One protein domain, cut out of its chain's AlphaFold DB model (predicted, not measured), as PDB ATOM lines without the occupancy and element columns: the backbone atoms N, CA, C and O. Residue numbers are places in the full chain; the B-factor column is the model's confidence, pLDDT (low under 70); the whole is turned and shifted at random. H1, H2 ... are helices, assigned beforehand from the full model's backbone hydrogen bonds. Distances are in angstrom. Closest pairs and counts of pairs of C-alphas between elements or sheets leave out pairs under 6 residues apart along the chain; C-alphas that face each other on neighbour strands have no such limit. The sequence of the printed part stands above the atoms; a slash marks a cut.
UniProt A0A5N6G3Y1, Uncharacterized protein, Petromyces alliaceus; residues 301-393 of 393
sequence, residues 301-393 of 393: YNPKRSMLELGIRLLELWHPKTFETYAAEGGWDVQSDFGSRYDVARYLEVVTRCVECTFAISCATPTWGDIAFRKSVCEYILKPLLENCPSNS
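AT A GLANCE: This is residues 301 to 393 of the 393 residues of an uncharacterized protein of Petromyces alliaceus (UniProt A0A5N6G3Y1). The longest helix, H5, and the second long helix, H1, run the same way side by side with a gap between them, while the short helix H4 runs back along one side of them, packed on H1. H3 folds against H1 and H4, H2 sits farthest out, off to the side of H1 and about perpendicular to it, and residues 386 to 393, of which 386 to 388 belong to H5, stick out as a tail. The 93 printed residues hold five named helices, H1 to H5 in chain order, and no named strand: all helix. The whole is compact, with a radius of gyration of the C-alphas of 14.1 A, but flat, spanning 41 by 38 by 18 A.

IN THESE COORDINATES: H5 is residues 371 to 388, 24.6 A long, ending at C-alpha 388 (39.421, -4.430, -16.842). H1 is residues 303 to 318, 21.9 A, beginning at C-alpha 303 (54.719, 10.471, -4.726). H4 is residues 349 to 355, H3 residues 338 to 346, and H2 residues 323 to 330.

HOW THE PARTS SIT: H5 touches no helix. H5 and H1 are near each other. H5 is close to but not clearly touching H4; their closest C-alphas, of Cys 354 and Ile 381, are 7.2 A apart. H1, the hub, touches H4 at a shallow tilt of 27 degrees, opposite ways; the closest C-alphas, of Gly 311 and Val 351, are 4.7 A apart. H3 and H4 form a helical hairpin, with C-alphas 346 and 352 closest at 4.9 A. Every O i to N i+4 pair is within hydrogen-bond range in H1, H2 and H3, against 2 of 3 in H4 and 12 of 14 in H5.

THE WHOLE: The C-alphas farthest apart, of Gln 335 and Ser 393, are 42.3 A apart. The printed part has no cut. The link from H4 to H5, residues 356 to 370, is long. Residues 357 to 362 and 388 to 393 are among those with pLDDT under 70.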
ATOM      1  N   TYR A 301      58.519  16.362  -5.497       67.88
ATOM      2  CA  TYR A 301      57.256  15.765  -5.947       67.88
ATOM      3  C   TYR A 301      56.912  14.525  -5.115       67.88
ATOM      4  O   TYR A 301      57.307  13.412  -5.462       67.88
ATOM      5  N   ASN A 302      56.201  14.727  -4.003       82.94
ATOM      6  CA  ASN A 302      55.897  13.699  -3.018       82.94
ATOM      7  C   ASN A 302      54.998  12.644  -3.675       82.94
ATOM      8  O   ASN A 302      53.819  12.937  -3.915       82.94
ATOM      9  N   PRO A 303      55.495  11.420  -3.946       82.38
ATOM     10  CA  PRO A 303      54.719  10.471  -4.726       82.38
ATOM     11  C   PRO A 303      53.456  10.041  -3.996       82.38
ATOM     12  O   PRO A 303      52.463   9.794  -4.658       82.38
ATOM     13  N   LYS A 304      53.425  10.055  -2.655       83.69
ATOM     14  CA  LYS A 304      52.199   9.762  -1.894       83.69
ATOM     15  C   LYS A 304      51.083  10.757  -2.238       83.69
ATOM     16  O   LYS A 304      49.957  10.333  -2.473       83.69
ATOM     17  N   ARG A 305      51.398  12.055  -2.391       85.88
ATOM     18  CA  ARG A 305      50.426  13.060  -2.864       85.88
ATOM     19  C   ARG A 305      50.042  12.824  -4.323       85.88
ATOM     20  O   ARG A 305      48.858  12.772  -4.619       85.88
ATOM     21  N   SER A 306      51.006  12.604  -5.219       86.44
ATOM     22  CA  SER A 306      50.716  12.301  -6.634       86.44
ATOM     23  C   SER A 306      49.832  11.056  -6.816       86.44
ATOM     24  O   SER A 306      48.964  11.046  -7.685       86.44
ATOM     25  N   MET A 307      50.032  10.026  -5.993       85.25
ATOM     26  CA  MET A 307      49.267   8.777  -6.009       85.25
ATOM     27  C   MET A 307      47.870   8.935  -5.393       85.25
ATOM     28  O   MET A 307      46.934   8.309  -5.885       85.25
ATOM     29  N   LEU A 308      47.701   9.808  -4.391       88.50
ATOM     30  CA  LEU A 308      46.383  10.215  -3.888       88.50
ATOM     31  C   LEU A 308      45.585  10.960  -4.960       88.50
ATOM     32  O   LEU A 308      44.459  10.566  -5.244       88.50
ATOM     33  N   GLU A 309      46.171  11.969  -5.614       89.31
ATOM     34  CA  GLU A 309      45.493  12.663  -6.719       89.31
ATOM     35  C   GLU A 309      45.138  11.688  -7.858       89.31
ATOM     36  O   GLU A 309      44.023  11.731  -8.375       89.31
ATOM     37  N   LEU A 310      46.048  10.773  -8.226       85.69
ATOM     38  CA  LEU A 310      45.789   9.745  -9.242       85.69
ATOM     39  C   LEU A 310      44.630   8.825  -8.839       85.69
ATOM     40  O   LEU A 310      43.706   8.641  -9.626       85.69
ATOM     41  N   GLY A 311      44.657   8.270  -7.627       85.75
ATOM     42  CA  GLY A 311      43.609   7.381  -7.134       85.75
ATOM     43  C   GLY A 311      42.246   8.074  -7.042       85.75
ATOM     44  O   GLY A 311      41.246   7.504  -7.471       85.75
ATOM     45  N   ILE A 312      42.209   9.340  -6.609       88.94
ATOM     46  CA  ILE A 312      40.997  10.171  -6.645       88.94
ATOM     47  C   ILE A 312      40.494  10.347  -8.088       88.94
ATOM     48  O   ILE A 312      39.315  10.121  -8.349       88.94
ATOM     49  N   ARG A 313      41.359  10.674  -9.060       87.94
ATOM     50  CA  ARG A 313      40.926  10.787 -10.468       87.94
ATOM     51  C   ARG A 313      40.470   9.454 -11.066       87.94
ATOM     52  O   ARG A 313      39.608   9.463 -11.939       87.94
ATOM     53  N   LEU A 314      41.011   8.322 -10.617       82.38
ATOM     54  CA  LEU A 314      40.540   6.992 -11.018       82.38
ATOM     55  C   LEU A 314      39.153   6.683 -10.437       82.38
ATOM     56  O   LEU A 314      38.309   6.155 -11.159       82.38
ATOM     57  N   LEU A 315      38.885   7.077  -9.188       83.69
ATOM     58  CA  LEU A 315      37.558   6.986  -8.578       83.69
ATOM     59  C   LEU A 315      36.515   7.791  -9.372       83.69
ATOM     60  O   LEU A 315      35.486   7.234  -9.737       83.69
ATOM     61  N   GLU A 316      36.799   9.057  -9.686       88.25
ATOM     62  CA  GLU A 316      35.906   9.949 -10.458       88.25
ATOM     63  C   GLU A 316      35.693   9.514 -11.922       88.25
ATOM     64  O   GLU A 316      34.778   9.989 -12.596       88.25
ATOM     65  N   LEU A 317      36.562   8.644 -12.446       80.75
ATOM     66  CA  LEU A 317      36.409   8.027 -13.767       80.75
ATOM     67  C   LEU A 317      35.598   6.728 -13.704       80.75
ATOM     68  O   LEU A 317      34.852   6.433 -14.638       80.75
ATOM     69  N   TRP A 318      35.746   5.951 -12.628       78.31
ATOM     70  CA  TRP A 318      35.036   4.686 -12.423       78.31
ATOM     71  C   TRP A 318      33.594   4.899 -11.944       78.31
ATOM     72  O   TRP A 318      32.668   4.207 -12.371       78.31
ATOM     73  N   HIS A 319      33.397   5.891 -11.080       80.06
ATOM     74  CA  HIS A 319      32.107   6.329 -10.578       80.06
ATOM     75  C   HIS A 319      31.831   7.748 -11.095       80.06
ATOM     76  O   HIS A 319      32.638   8.636 -10.837       80.06
ATOM     77  N   PRO A 320      30.701   8.014 -11.780       85.62
ATOM     78  CA  PRO A 320      30.394   9.329 -12.349       85.62
ATOM     79  C   PRO A 320      29.896  10.324 -11.279       85.62
ATOM     80  O   PRO A 320      28.775  10.826 -11.344       85.62
ATOM     81  N   LYS A 321      30.737  10.580 -10.273       89.75
ATOM     82  CA  LYS A 321      30.575  11.549  -9.178       89.75
ATOM     83  C   LYS A 321      31.932  12.206  -8.910       89.75
ATOM     84  O   LYS A 321      32.960  11.568  -9.116       89.75
ATOM     85  N   THR A 322      31.950  13.449  -8.430       92.69
ATOM     86  CA  THR A 322      33.214  14.085  -8.019       92.69
ATOM     87  C   THR A 322      33.650  13.598  -6.638       92.69
ATOM     88  O   THR A 322      32.833  13.088  -5.862       92.69
ATOM     89  N   PHE A 323      34.922  13.794  -6.298       91.44
ATOM     90  CA  PHE A 323      35.440  13.511  -4.958       91.44
ATOM     91  C   PHE A 323      34.673  14.255  -3.848       91.44
ATOM     92  O   PHE A 323      34.356  13.691  -2.804       91.44
ATOM     93  N   GLU A 324      34.298  15.505  -4.105       94.12
ATOM     94  CA  GLU A 324      33.546  16.364  -3.184       94.12
ATOM     95  C   GLU A 324      32.092  15.887  -3.036       94.12
ATOM     96  O   GLU A 324      31.511  15.996  -1.960       94.12
ATOM     97  N   THR A 325      31.521  15.287  -4.088       94.06
ATOM     98  CA  THR A 325      30.202  14.637  -4.022       94.06
ATOM     99  C   THR A 325      30.249  13.426  -3.085       94.06
ATOM    100  O   THR A 325      29.372  13.267  -2.239       94.06
ATOM    101  N   TYR A 326      31.297  12.600  -3.190       91.56
ATOM    102  CA  TYR A 326      31.528  11.478  -2.273       91.56
ATOM    103  C   TYR A 326      31.707  11.933  -0.821       91.56
ATOM    104  O   TYR A 326      31.170  11.301   0.088       91.56
ATOM    105  N   ALA A 327      32.415  13.042  -0.600       94.06
ATOM    106  CA  ALA A 327      32.602  13.607   0.729       94.06
ATOM    107  C   ALA A 327      31.303  14.136   1.347       94.06
ATOM    108  O   ALA A 327      30.985  13.800   2.487       94.06
ATOM    109  N   ALA A 328      30.512  14.888   0.575       95.50
ATOM    110  CA  ALA A 328      29.209  15.382   1.010       95.50
ATOM    111  C   ALA A 328      28.227  14.239   1.335       95.50
ATOM    112  O   ALA A 328      27.500  14.324   2.322       95.50
ATOM    113  N   GLU A 329      28.235  13.150   0.558       94.62
ATOM    114  CA  GLU A 329      27.430  11.949   0.838       94.62
ATOM    115  C   GLU A 329      27.898  11.185   2.090       94.62
ATOM    116  O   GLU A 329      27.069  10.606   2.791       94.62
ATOM    117  N   GLY A 330      29.201  11.200   2.395       92.94
ATOM    118  CA  GLY A 330      29.769  10.630   3.623       92.94
ATOM    119  C   GLY A 330      29.654  11.524   4.866       92.94
ATOM    120  O   GLY A 330      29.904  11.056   5.976       92.94
ATOM    121  N   GLY A 331      29.274  12.797   4.704       95.81
ATOM    122  CA  GLY A 331      29.264  13.793   5.781       95.81
ATOM    123  C   GLY A 331      30.661  14.265   6.207       95.81
ATOM    124  O   GLY A 331      30.847  14.662   7.358       95.81
ATOM    125  N   TRP A 332      31.651  14.194   5.312       94.50
ATOM    126  CA  TRP A 332      33.050  14.533   5.590       94.50
ATOM    127  C   TRP A 332      33.403  15.944   5.095       94.50
ATOM    128  O   TRP A 332      33.162  16.274   3.935       94.50
ATOM    129  N   ASP A 333      34.020  16.759   5.958       93.81
ATOM    130  CA  ASP A 333      34.632  18.033   5.556       93.81
ATOM    131  C   ASP A 333      35.942  17.763   4.799       93.81
ATOM    132  O   ASP A 333      36.848  17.109   5.321       93.81
ATOM    133  N   VAL A 334      36.038  18.245   3.557       91.56
ATOM    134  CA  VAL A 334      37.232  18.093   2.713       91.56
ATOM    135  C   VAL A 334      37.969  19.415   2.642       91.56
ATOM    136  O   VAL A 334      37.566  20.343   1.941       91.56
ATOM    137  N   GLN A 335      39.109  19.457   3.321       91.31
ATOM    138  CA  GLN A 335      40.066  20.545   3.201       91.31
ATOM    139  C   GLN A 335      41.089  20.214   2.099       91.31
ATOM    140  O   GLN A 335      41.137  19.111   1.551       91.31
ATOM    141  N   SER A 336      41.899  21.194   1.699       85.56
ATOM    142  CA  SER A 336      42.847  21.054   0.578       85.56
ATOM    143  C   SER A 336      44.178  20.376   0.950       85.56
ATOM    144  O   SER A 336      45.120  20.345   0.144       85.56
ATOM    145  N   ASP A 337      44.293  19.879   2.181       91.31
ATOM    146  CA  ASP A 337      45.475  19.193   2.690       91.31
ATOM    147  C   ASP A 337      45.542  17.722   2.223       91.31
ATOM    148  O   ASP A 337      44.693  17.229   1.480       91.31
ATOM    149  N   PHE A 338      46.614  17.021   2.595       87.44
ATOM    150  CA  PHE A 338      46.808  15.619   2.210       87.44
ATOM    151  C   PHE A 338      46.062  14.635   3.127       87.44
ATOM    152  O   PHE A 338      45.638  13.586   2.655       87.44
ATOM    153  N   GLY A 339      45.911  14.959   4.413       89.56
ATOM    154  CA  GLY A 339      45.288  14.113   5.429       89.56
ATOM    155  C   GLY A 339      43.785  13.974   5.221       89.56
ATOM    156  O   GLY A 339      43.326  12.863   4.982       89.56
ATOM    157  N   SER A 340      43.030  15.080   5.205       91.50
ATOM    158  CA  SER A 340      41.564  15.015   5.032       91.50
ATOM    159  C   SER A 340      41.161  14.324   3.720       91.50
ATOM    160  O   SER A 340      40.286  13.455   3.701       91.50
ATOM    161  N   ARG A 341      41.873  14.621   2.623       92.19
ATOM    162  CA  ARG A 341      41.665  13.958   1.327       92.19
ATOM    163  C   ARG A 341      42.081  12.485   1.336       92.19
ATOM    164  O   ARG A 341      41.447  11.692   0.646       92.19
ATOM    165  N   TYR A 342      43.098  12.099   2.108       89.81
ATOM    166  CA  TYR A 342      43.460  10.692   2.292       89.81
ATOM    167  C   TYR A 342      42.421   9.933   3.120       89.81
ATOM    168  O   TYR A 342      42.017   8.851   2.706       89.81
ATOM    169  N   ASP A 343      41.950  10.484   4.240       88.81
ATOM    170  CA  ASP A 343      40.993   9.799   5.112       88.81
ATOM    171  C   ASP A 343      39.656   9.543   4.401       88.81
ATOM    172  O   ASP A 343      39.158   8.418   4.449       88.81
ATOM    173  N   VAL A 344      39.135  10.519   3.644       89.44
ATOM    174  CA  VAL A 344      37.972  10.327   2.752       89.44
ATOM    175  C   VAL A 344      38.247   9.260   1.690       89.44
ATOM    176  O   VAL A 344      37.436   8.358   1.477       89.44
ATOM    177  N   ALA A 345      39.409   9.318   1.036       85.56
ATOM    178  CA  ALA A 345      39.791   8.350   0.012       85.56
ATOM    179  C   ALA A 345      39.970   6.917   0.554       85.56
ATOM    180  O   ALA A 345      39.698   5.957  -0.164       85.56
ATOM    181  N   ARG A 346      40.390   6.752   1.813       83.62
ATOM    182  CA  ARG A 346      40.661   5.447   2.443       83.62
ATOM    183  C   ARG A 346      39.400   4.598   2.645       83.62
ATOM    184  O   ARG A 346      39.505   3.378   2.761       83.62
ATOM    185  N   TYR A 347      38.211   5.207   2.643       75.25
ATOM    186  CA  TYR A 347      36.929   4.485   2.643       75.25
ATOM    187  C   TYR A 347      36.601   3.809   1.299       75.25
ATOM    188  O   TYR A 347      35.604   3.094   1.199       75.25
ATOM    189  N   LEU A 348      37.418   4.016   0.263       76.62
ATOM    190  CA  LEU A 348      37.161   3.570  -1.102       76.62
ATOM    191  C   LEU A 348      38.326   2.690  -1.573       76.62
ATOM    192  O   LEU A 348      39.351   3.182  -2.037       76.62
ATOM    193  N   GLU A 349      38.151   1.370  -1.460       71.06
ATOM    194  CA  GLU A 349      39.207   0.340  -1.547       71.06
ATOM    195  C   GLU A 349      40.149   0.464  -2.767       71.06
ATOM    196  O   GLU A 349      41.349   0.194  -2.676       71.06
ATOM    197  N   VAL A 350      39.623   0.920  -3.909       65.69
ATOM    198  CA  VAL A 350      40.389   1.190  -5.140       65.69
ATOM    199  C   VAL A 350      41.449   2.278  -4.926       65.69
ATOM    200  O   VAL A 350      42.581   2.147  -5.394       65.69
ATOM    201  N   VAL A 351      41.106   3.341  -4.195       70.56
ATOM    202  CA  VAL A 351      42.025   4.435  -3.861       70.56
ATOM    203  C   VAL A 351      42.960   4.022  -2.731       70.56
ATOM    204  O   VAL A 351      44.148   4.324  -2.798       70.56
ATOM    205  N   THR A 352      42.475   3.250  -1.756       72.69
ATOM    206  CA  THR A 352      43.295   2.674  -0.678       72.69
ATOM    207  C   THR A 352      44.514   1.936  -1.244       72.69
ATOM    208  O   THR A 352      45.646   2.291  -0.916       72.69
ATOM    209  N   ARG A 353      44.324   1.041  -2.228       71.25
ATOM    210  CA  ARG A 353      45.436   0.355  -2.927       71.25
ATOM    211  C   ARG A 353      46.367   1.301  -3.701       71.25
ATOM    212  O   ARG A 353      47.551   1.007  -3.845       71.25
ATOM    213  N   CYS A 354      45.863   2.438  -4.189       72.75
ATOM    214  CA  CYS A 354      46.693   3.443  -4.858       72.75
ATOM    215  C   CYS A 354      47.591   4.220  -3.880       72.75
ATOM    216  O   CYS A 354      48.698   4.593  -4.263       72.75
ATOM    217  N   VAL A 355      47.135   4.474  -2.647       68.62
ATOM    218  CA  VAL A 355      47.785   5.420  -1.714       68.62
ATOM    219  C   VAL A 355      48.555   4.742  -0.585       68.62
ATOM    220  O   VAL A 355      49.621   5.231  -0.210       68.62
ATOM    221  N   GLU A 356      48.093   3.588  -0.097       71.12
ATOM    222  CA  GLU A 356      48.875   2.748   0.824       71.12
ATOM    223  C   GLU A 356      50.178   2.254   0.177       71.12
ATOM    224  O   GLU A 356      51.117   1.881   0.878       71.12
ATOM    225  N   CYS A 357      50.266   2.313  -1.160       62.06
ATOM    226  CA  CYS A 357      51.427   1.905  -1.938       62.06
ATOM    227  C   CYS A 357      51.859   0.471  -1.595       62.06
ATOM    228  O   CYS A 357      53.047   0.214  -1.385       62.06
ATOM    229  N   THR A 358      50.895  -0.464  -1.575       63.47
ATOM    230  CA  THR A 358      51.089  -1.920  -1.415       63.47
ATOM    231  C   THR A 358      51.734  -2.534  -2.664       63.47
ATOM    232  O   THR A 358      51.205  -3.420  -3.332       63.47
ATOM    233  N   PHE A 359      52.890  -1.980  -2.998       66.31
ATOM    234  CA  PHE A 359      53.777  -2.282  -4.100       66.31
ATOM    235  C   PHE A 359      55.004  -3.013  -3.558       66.31
ATOM    236  O   PHE A 359      55.311  -2.936  -2.368       66.31
ATOM    237  N   ALA A 360      55.779  -3.650  -4.434       57.41
ATOM    238  CA  ALA A 360      57.079  -4.208  -4.066       57.41
ATOM    239  C   ALA A 360      58.147  -3.095  -3.969       57.41
ATOM    240  O   ALA A 360      59.104  -3.068  -4.741       57.41
ATOM    241  N   ILE A 361      57.957  -2.138  -3.052       62.69
ATOM    242  CA  ILE A 361      58.881  -1.023  -2.810       62.69
ATOM    243  C   ILE A 361      59.919  -1.361  -1.744       62.69
ATOM    244  O   ILE A 361      59.598  -1.738  -0.622       62.69
ATOM    245  N   SER A 362      61.191  -1.150  -2.084       60.84
ATOM    246  CA  SER A 362      62.339  -1.407  -1.206       60.84
ATOM    247  C   SER A 362      62.591  -0.299  -0.167       60.84
ATOM    248  O   SER A 362      63.617  -0.318   0.508       60.84
ATOM    249  N   CYS A 363      61.708   0.702  -0.061       70.62
ATOM    250  CA  CYS A 363      61.905   1.892   0.765       70.62
ATOM    251  C   CYS A 363      60.572   2.468   1.280       70.62
ATOM    252  O   CYS A 363      59.603   2.567   0.528       70.62
ATOM    253  N   ALA A 364      60.542   2.926   2.538       75.56
ATOM    254  CA  ALA A 364      59.369   3.549   3.175       75.56
ATOM    255  C   ALA A 364      58.979   4.928   2.583       75.56
ATOM    256  O   ALA A 364      57.854   5.416   2.765       75.56
ATOM    257  N   THR A 365      59.911   5.555   1.862       80.19
ATOM    258  CA  THR A 365      59.736   6.805   1.114       80.19
ATOM    259  C   THR A 365      60.005   6.548  -0.373       80.19
ATOM    260  O   THR A 365      61.111   6.823  -0.844       80.19
ATOM    261  N   PRO A 366      59.034   5.994  -1.130       79.25
ATOM    262  CA  PRO A 366      59.183   5.834  -2.572       79.25
ATOM    263  C   PRO A 366      59.442   7.188  -3.238       79.25
ATOM    264  O   PRO A 366      58.898   8.215  -2.826       79.25
ATOM    265  N   THR A 367      60.257   7.181  -4.292       84.31
ATOM    266  CA  THR A 367      60.530   8.347  -5.145       84.31
ATOM    267  C   THR A 367      60.204   7.993  -6.591       84.31
ATOM    268  O   THR A 367      60.335   6.839  -6.993       84.31
ATOM    269  N   TRP A 368      59.842   8.977  -7.420       82.44
ATOM    270  CA  TRP A 368      59.625   8.740  -8.856       82.44
ATOM    271  C   TRP A 368      60.895   8.299  -9.614       82.44
ATOM    272  O   TRP A 368      60.795   7.823 -10.743       82.44
ATOM    273  N   GLY A 369      62.081   8.409  -9.001       82.75
ATOM    274  CA  GLY A 369      63.322   7.838  -9.527       82.75
ATOM    275  C   GLY A 369      63.409   6.315  -9.374       82.75
ATOM    276  O   GLY A 369      64.017   5.658 -10.221       82.75
ATOM    277  N   ASP A 370      62.765   5.728  -8.362       83.81
ATOM    278  CA  ASP A 370      62.811   4.285  -8.119       83.81
ATOM    279  C   ASP A 370      62.168   3.497  -9.279       83.81
ATOM    280  O   ASP A 370      61.088   3.820  -9.785       83.81
ATOM    281  N   ILE A 371      62.878   2.471  -9.744       85.12
ATOM    282  CA  ILE A 371      62.453   1.571 -10.818       85.12
ATOM    283  C   ILE A 371      61.485   0.511 -10.269       85.12
ATOM    284  O   ILE A 371      60.540   0.147 -10.969       85.12
ATOM    285  N   ALA A 372      61.665   0.052  -9.024       84.81
ATOM    286  CA  ALA A 372      60.791  -0.933  -8.388       84.81
ATOM    287  C   ALA A 372      59.404  -0.338  -8.094       84.81
ATOM    288  O   ALA A 372      58.389  -0.928  -8.480       84.81
ATOM    289  N   PHE A 373      59.355   0.874  -7.526       83.88
ATOM    290  CA  PHE A 373      58.125   1.661  -7.391       83.88
ATOM    291  C   PHE A 373      57.411   1.847  -8.736       83.88
ATOM    292  O   PHE A 373      56.264   1.424  -8.881       83.88
ATOM    293  N   ARG A 374      58.088   2.403  -9.754       84.56
ATOM    294  CA  ARG A 374      57.476   2.645 -11.075       84.56
ATOM    295  C   ARG A 374      56.967   1.367 -11.740       84.56
ATOM    296  O   ARG A 374      55.847   1.360 -12.243       84.56
ATOM    297  N   LYS A 375      57.744   0.276 -11.708       84.50
ATOM    298  CA  LYS A 375      57.310  -1.027 -12.239       84.50
ATOM    299  C   LYS A 375      56.060  -1.534 -11.518       84.50
ATOM    300  O   LYS A 375      55.154  -2.039 -12.172       84.50
ATOM    301  N   SER A 376      55.988  -1.357 -10.201       83.31
ATOM    302  CA  SER A 376      54.830  -1.764  -9.403       83.31
ATOM    303  C   SER A 376      53.582  -0.920  -9.695       83.31
ATOM    304  O   SER A 376      52.502  -1.481  -9.835       83.31
ATOM    305  N   VAL A 377      53.710   0.401  -9.871       82.06
ATOM    306  CA  VAL A 377      52.584   1.259 -10.299       82.06
ATOM    307  C   VAL A 377      52.042   0.808 -11.665       82.06
ATOM    308  O   VAL A 377      50.827   0.732 -11.857       82.06
ATOM    309  N   CYS A 378      52.920   0.433 -12.601       82.88
ATOM    310  CA  CYS A 378      52.499  -0.143 -13.877       82.88
ATOM    311  C   CYS A 378      51.780  -1.495 -13.712       82.88
ATOM    312  O   CYS A 378      50.705  -1.675 -14.276       82.88
ATOM    313  N   GLU A 379      52.349  -2.426 -12.943       83.62
ATOM    314  CA  GLU A 379      51.850  -3.806 -12.823       83.62
ATOM    315  C   GLU A 379      50.571  -3.929 -11.974       83.62
ATOM    316  O   GLU A 379      49.728  -4.768 -12.275       83.62
ATOM    317  N   TYR A 380      50.400  -3.094 -10.941       80.12
ATOM    318  CA  TYR A 380      49.301  -3.212  -9.968       80.12
ATOM    319  C   TYR A 380      48.203  -2.142 -10.094       80.12
ATOM    320  O   TYR A 380      47.123  -2.340  -9.545       80.12
ATOM    321  N   ILE A 381      48.433  -1.038 -10.821       79.31
ATOM    322  CA  ILE A 381      47.376  -0.062 -11.160       79.31
ATOM    323  C   ILE A 381      47.114  -0.059 -12.664       79.31
ATOM    324  O   ILE A 381      46.015  -0.399 -13.095       79.31
ATOM    325  N   LEU A 382      48.105   0.328 -13.474       80.50
ATOM    326  CA  LEU A 382      47.856   0.612 -14.893       80.50
ATOM    327  C   LEU A 382      47.433  -0.640 -15.667       80.50
ATOM    328  O   LEU A 382      46.506  -0.572 -16.468       80.50
ATOM    329  N   LYS A 383      48.066  -1.785 -15.404       80.25
ATOM    330  CA  LYS A 383      47.736  -3.063 -16.041       80.25
ATOM    331  C   LYS A 383      46.322  -3.555 -15.677       80.25
ATOM    332  O   LYS A 383      45.544  -3.720 -16.613       80.25
ATOM    333  N   PRO A 384      45.904  -3.668 -14.398       75.50
ATOM    334  CA  PRO A 384      44.514  -3.980 -14.060       75.50
ATOM    335  C   PRO A 384      43.493  -3.005 -14.651       75.50
ATOM    336  O   PRO A 384      42.432  -3.446 -15.084       75.50
ATOM    337  N   LEU A 385      43.797  -1.705 -14.732       71.19
ATOM    338  CA  LEU A 385      42.919  -0.737 -15.403       71.19
ATOM    339  C   LEU A 385      42.815  -0.990 -16.913       71.19
ATOM    340  O   LEU A 385      41.728  -0.869 -17.467       71.19
ATOM    341  N   LEU A 386      43.914  -1.355 -17.580       75.56
ATOM    342  CA  LEU A 386      43.937  -1.698 -19.007       75.56
ATOM    343  C   LEU A 386      43.232  -3.032 -19.304       75.56
ATOM    344  O   LEU A 386      42.563  -3.143 -20.326       75.56
ATOM    345  N   GLU A 387      43.361  -4.020 -18.417       79.62
ATOM    346  CA  GLU A 387      42.766  -5.358 -18.552       79.62
ATOM    347  C   GLU A 387      41.268  -5.377 -18.202       79.62
ATOM    348  O   GLU A 387      40.502  -6.090 -18.846       79.62
ATOM    349  N   ASN A 388      40.833  -4.568 -17.226       68.69
ATOM    350  CA  ASN A 388      39.421  -4.430 -16.842       68.69
ATOM    351  C   ASN A 388      38.700  -3.280 -17.569       68.69
ATOM    352  O   ASN A 388      37.481  -3.149 -17.443       68.69
ATOM    353  N   CYS A 389      39.403  -2.465 -18.366       65.62
ATOM    354  CA  CYS A 389      38.749  -1.633 -19.375       65.62
ATOM    355  C   CYS A 389      38.005  -2.557 -20.352       65.62
ATOM    356  O   CYS A 389      38.657  -3.376 -21.002       65.62
ATOM    357  N   PRO A 390      36.670  -2.445 -20.495       55.81
ATOM    358  CA  PRO A 390      35.894  -3.400 -21.277       55.81
ATOM    359  C   PRO A 390      36.387  -3.439 -22.726       55.81
ATOM    360  O   PRO A 390      36.300  -2.459 -23.475       55.81
ATOM    361  N   SER A 391      36.927  -4.594 -23.115       48.44
ATOM    362  CA  SER A 391      37.493  -4.847 -24.433       48.44
ATOM    363  C   SER A 391      36.376  -4.842 -25.478       48.44
ATOM    364  O   SER A 391      35.649  -5.816 -25.662       48.44
ATOM    365  N   ASN A 392      36.222  -3.679 -26.125       41.41
ATOM    366  CA  ASN A 392      35.145  -3.348 -27.064       41.41
ATOM    367  C   ASN A 392      34.972  -4.425 -28.148       41.41
ATOM    368  O   ASN A 392      35.671  -4.409 -29.165       41.41
ATOM    369  N   SER A 393      34.010  -5.316 -27.915       35.44
ATOM    370  CA  SER A 393      33.562  -6.378 -28.818       35.44
ATOM    371  C   SER A 393      32.429  -5.902 -29.723       35.44
ATOM    372  O   SER A 393      31.846  -4.809 -29.504       35.44
TER     373      SER A 393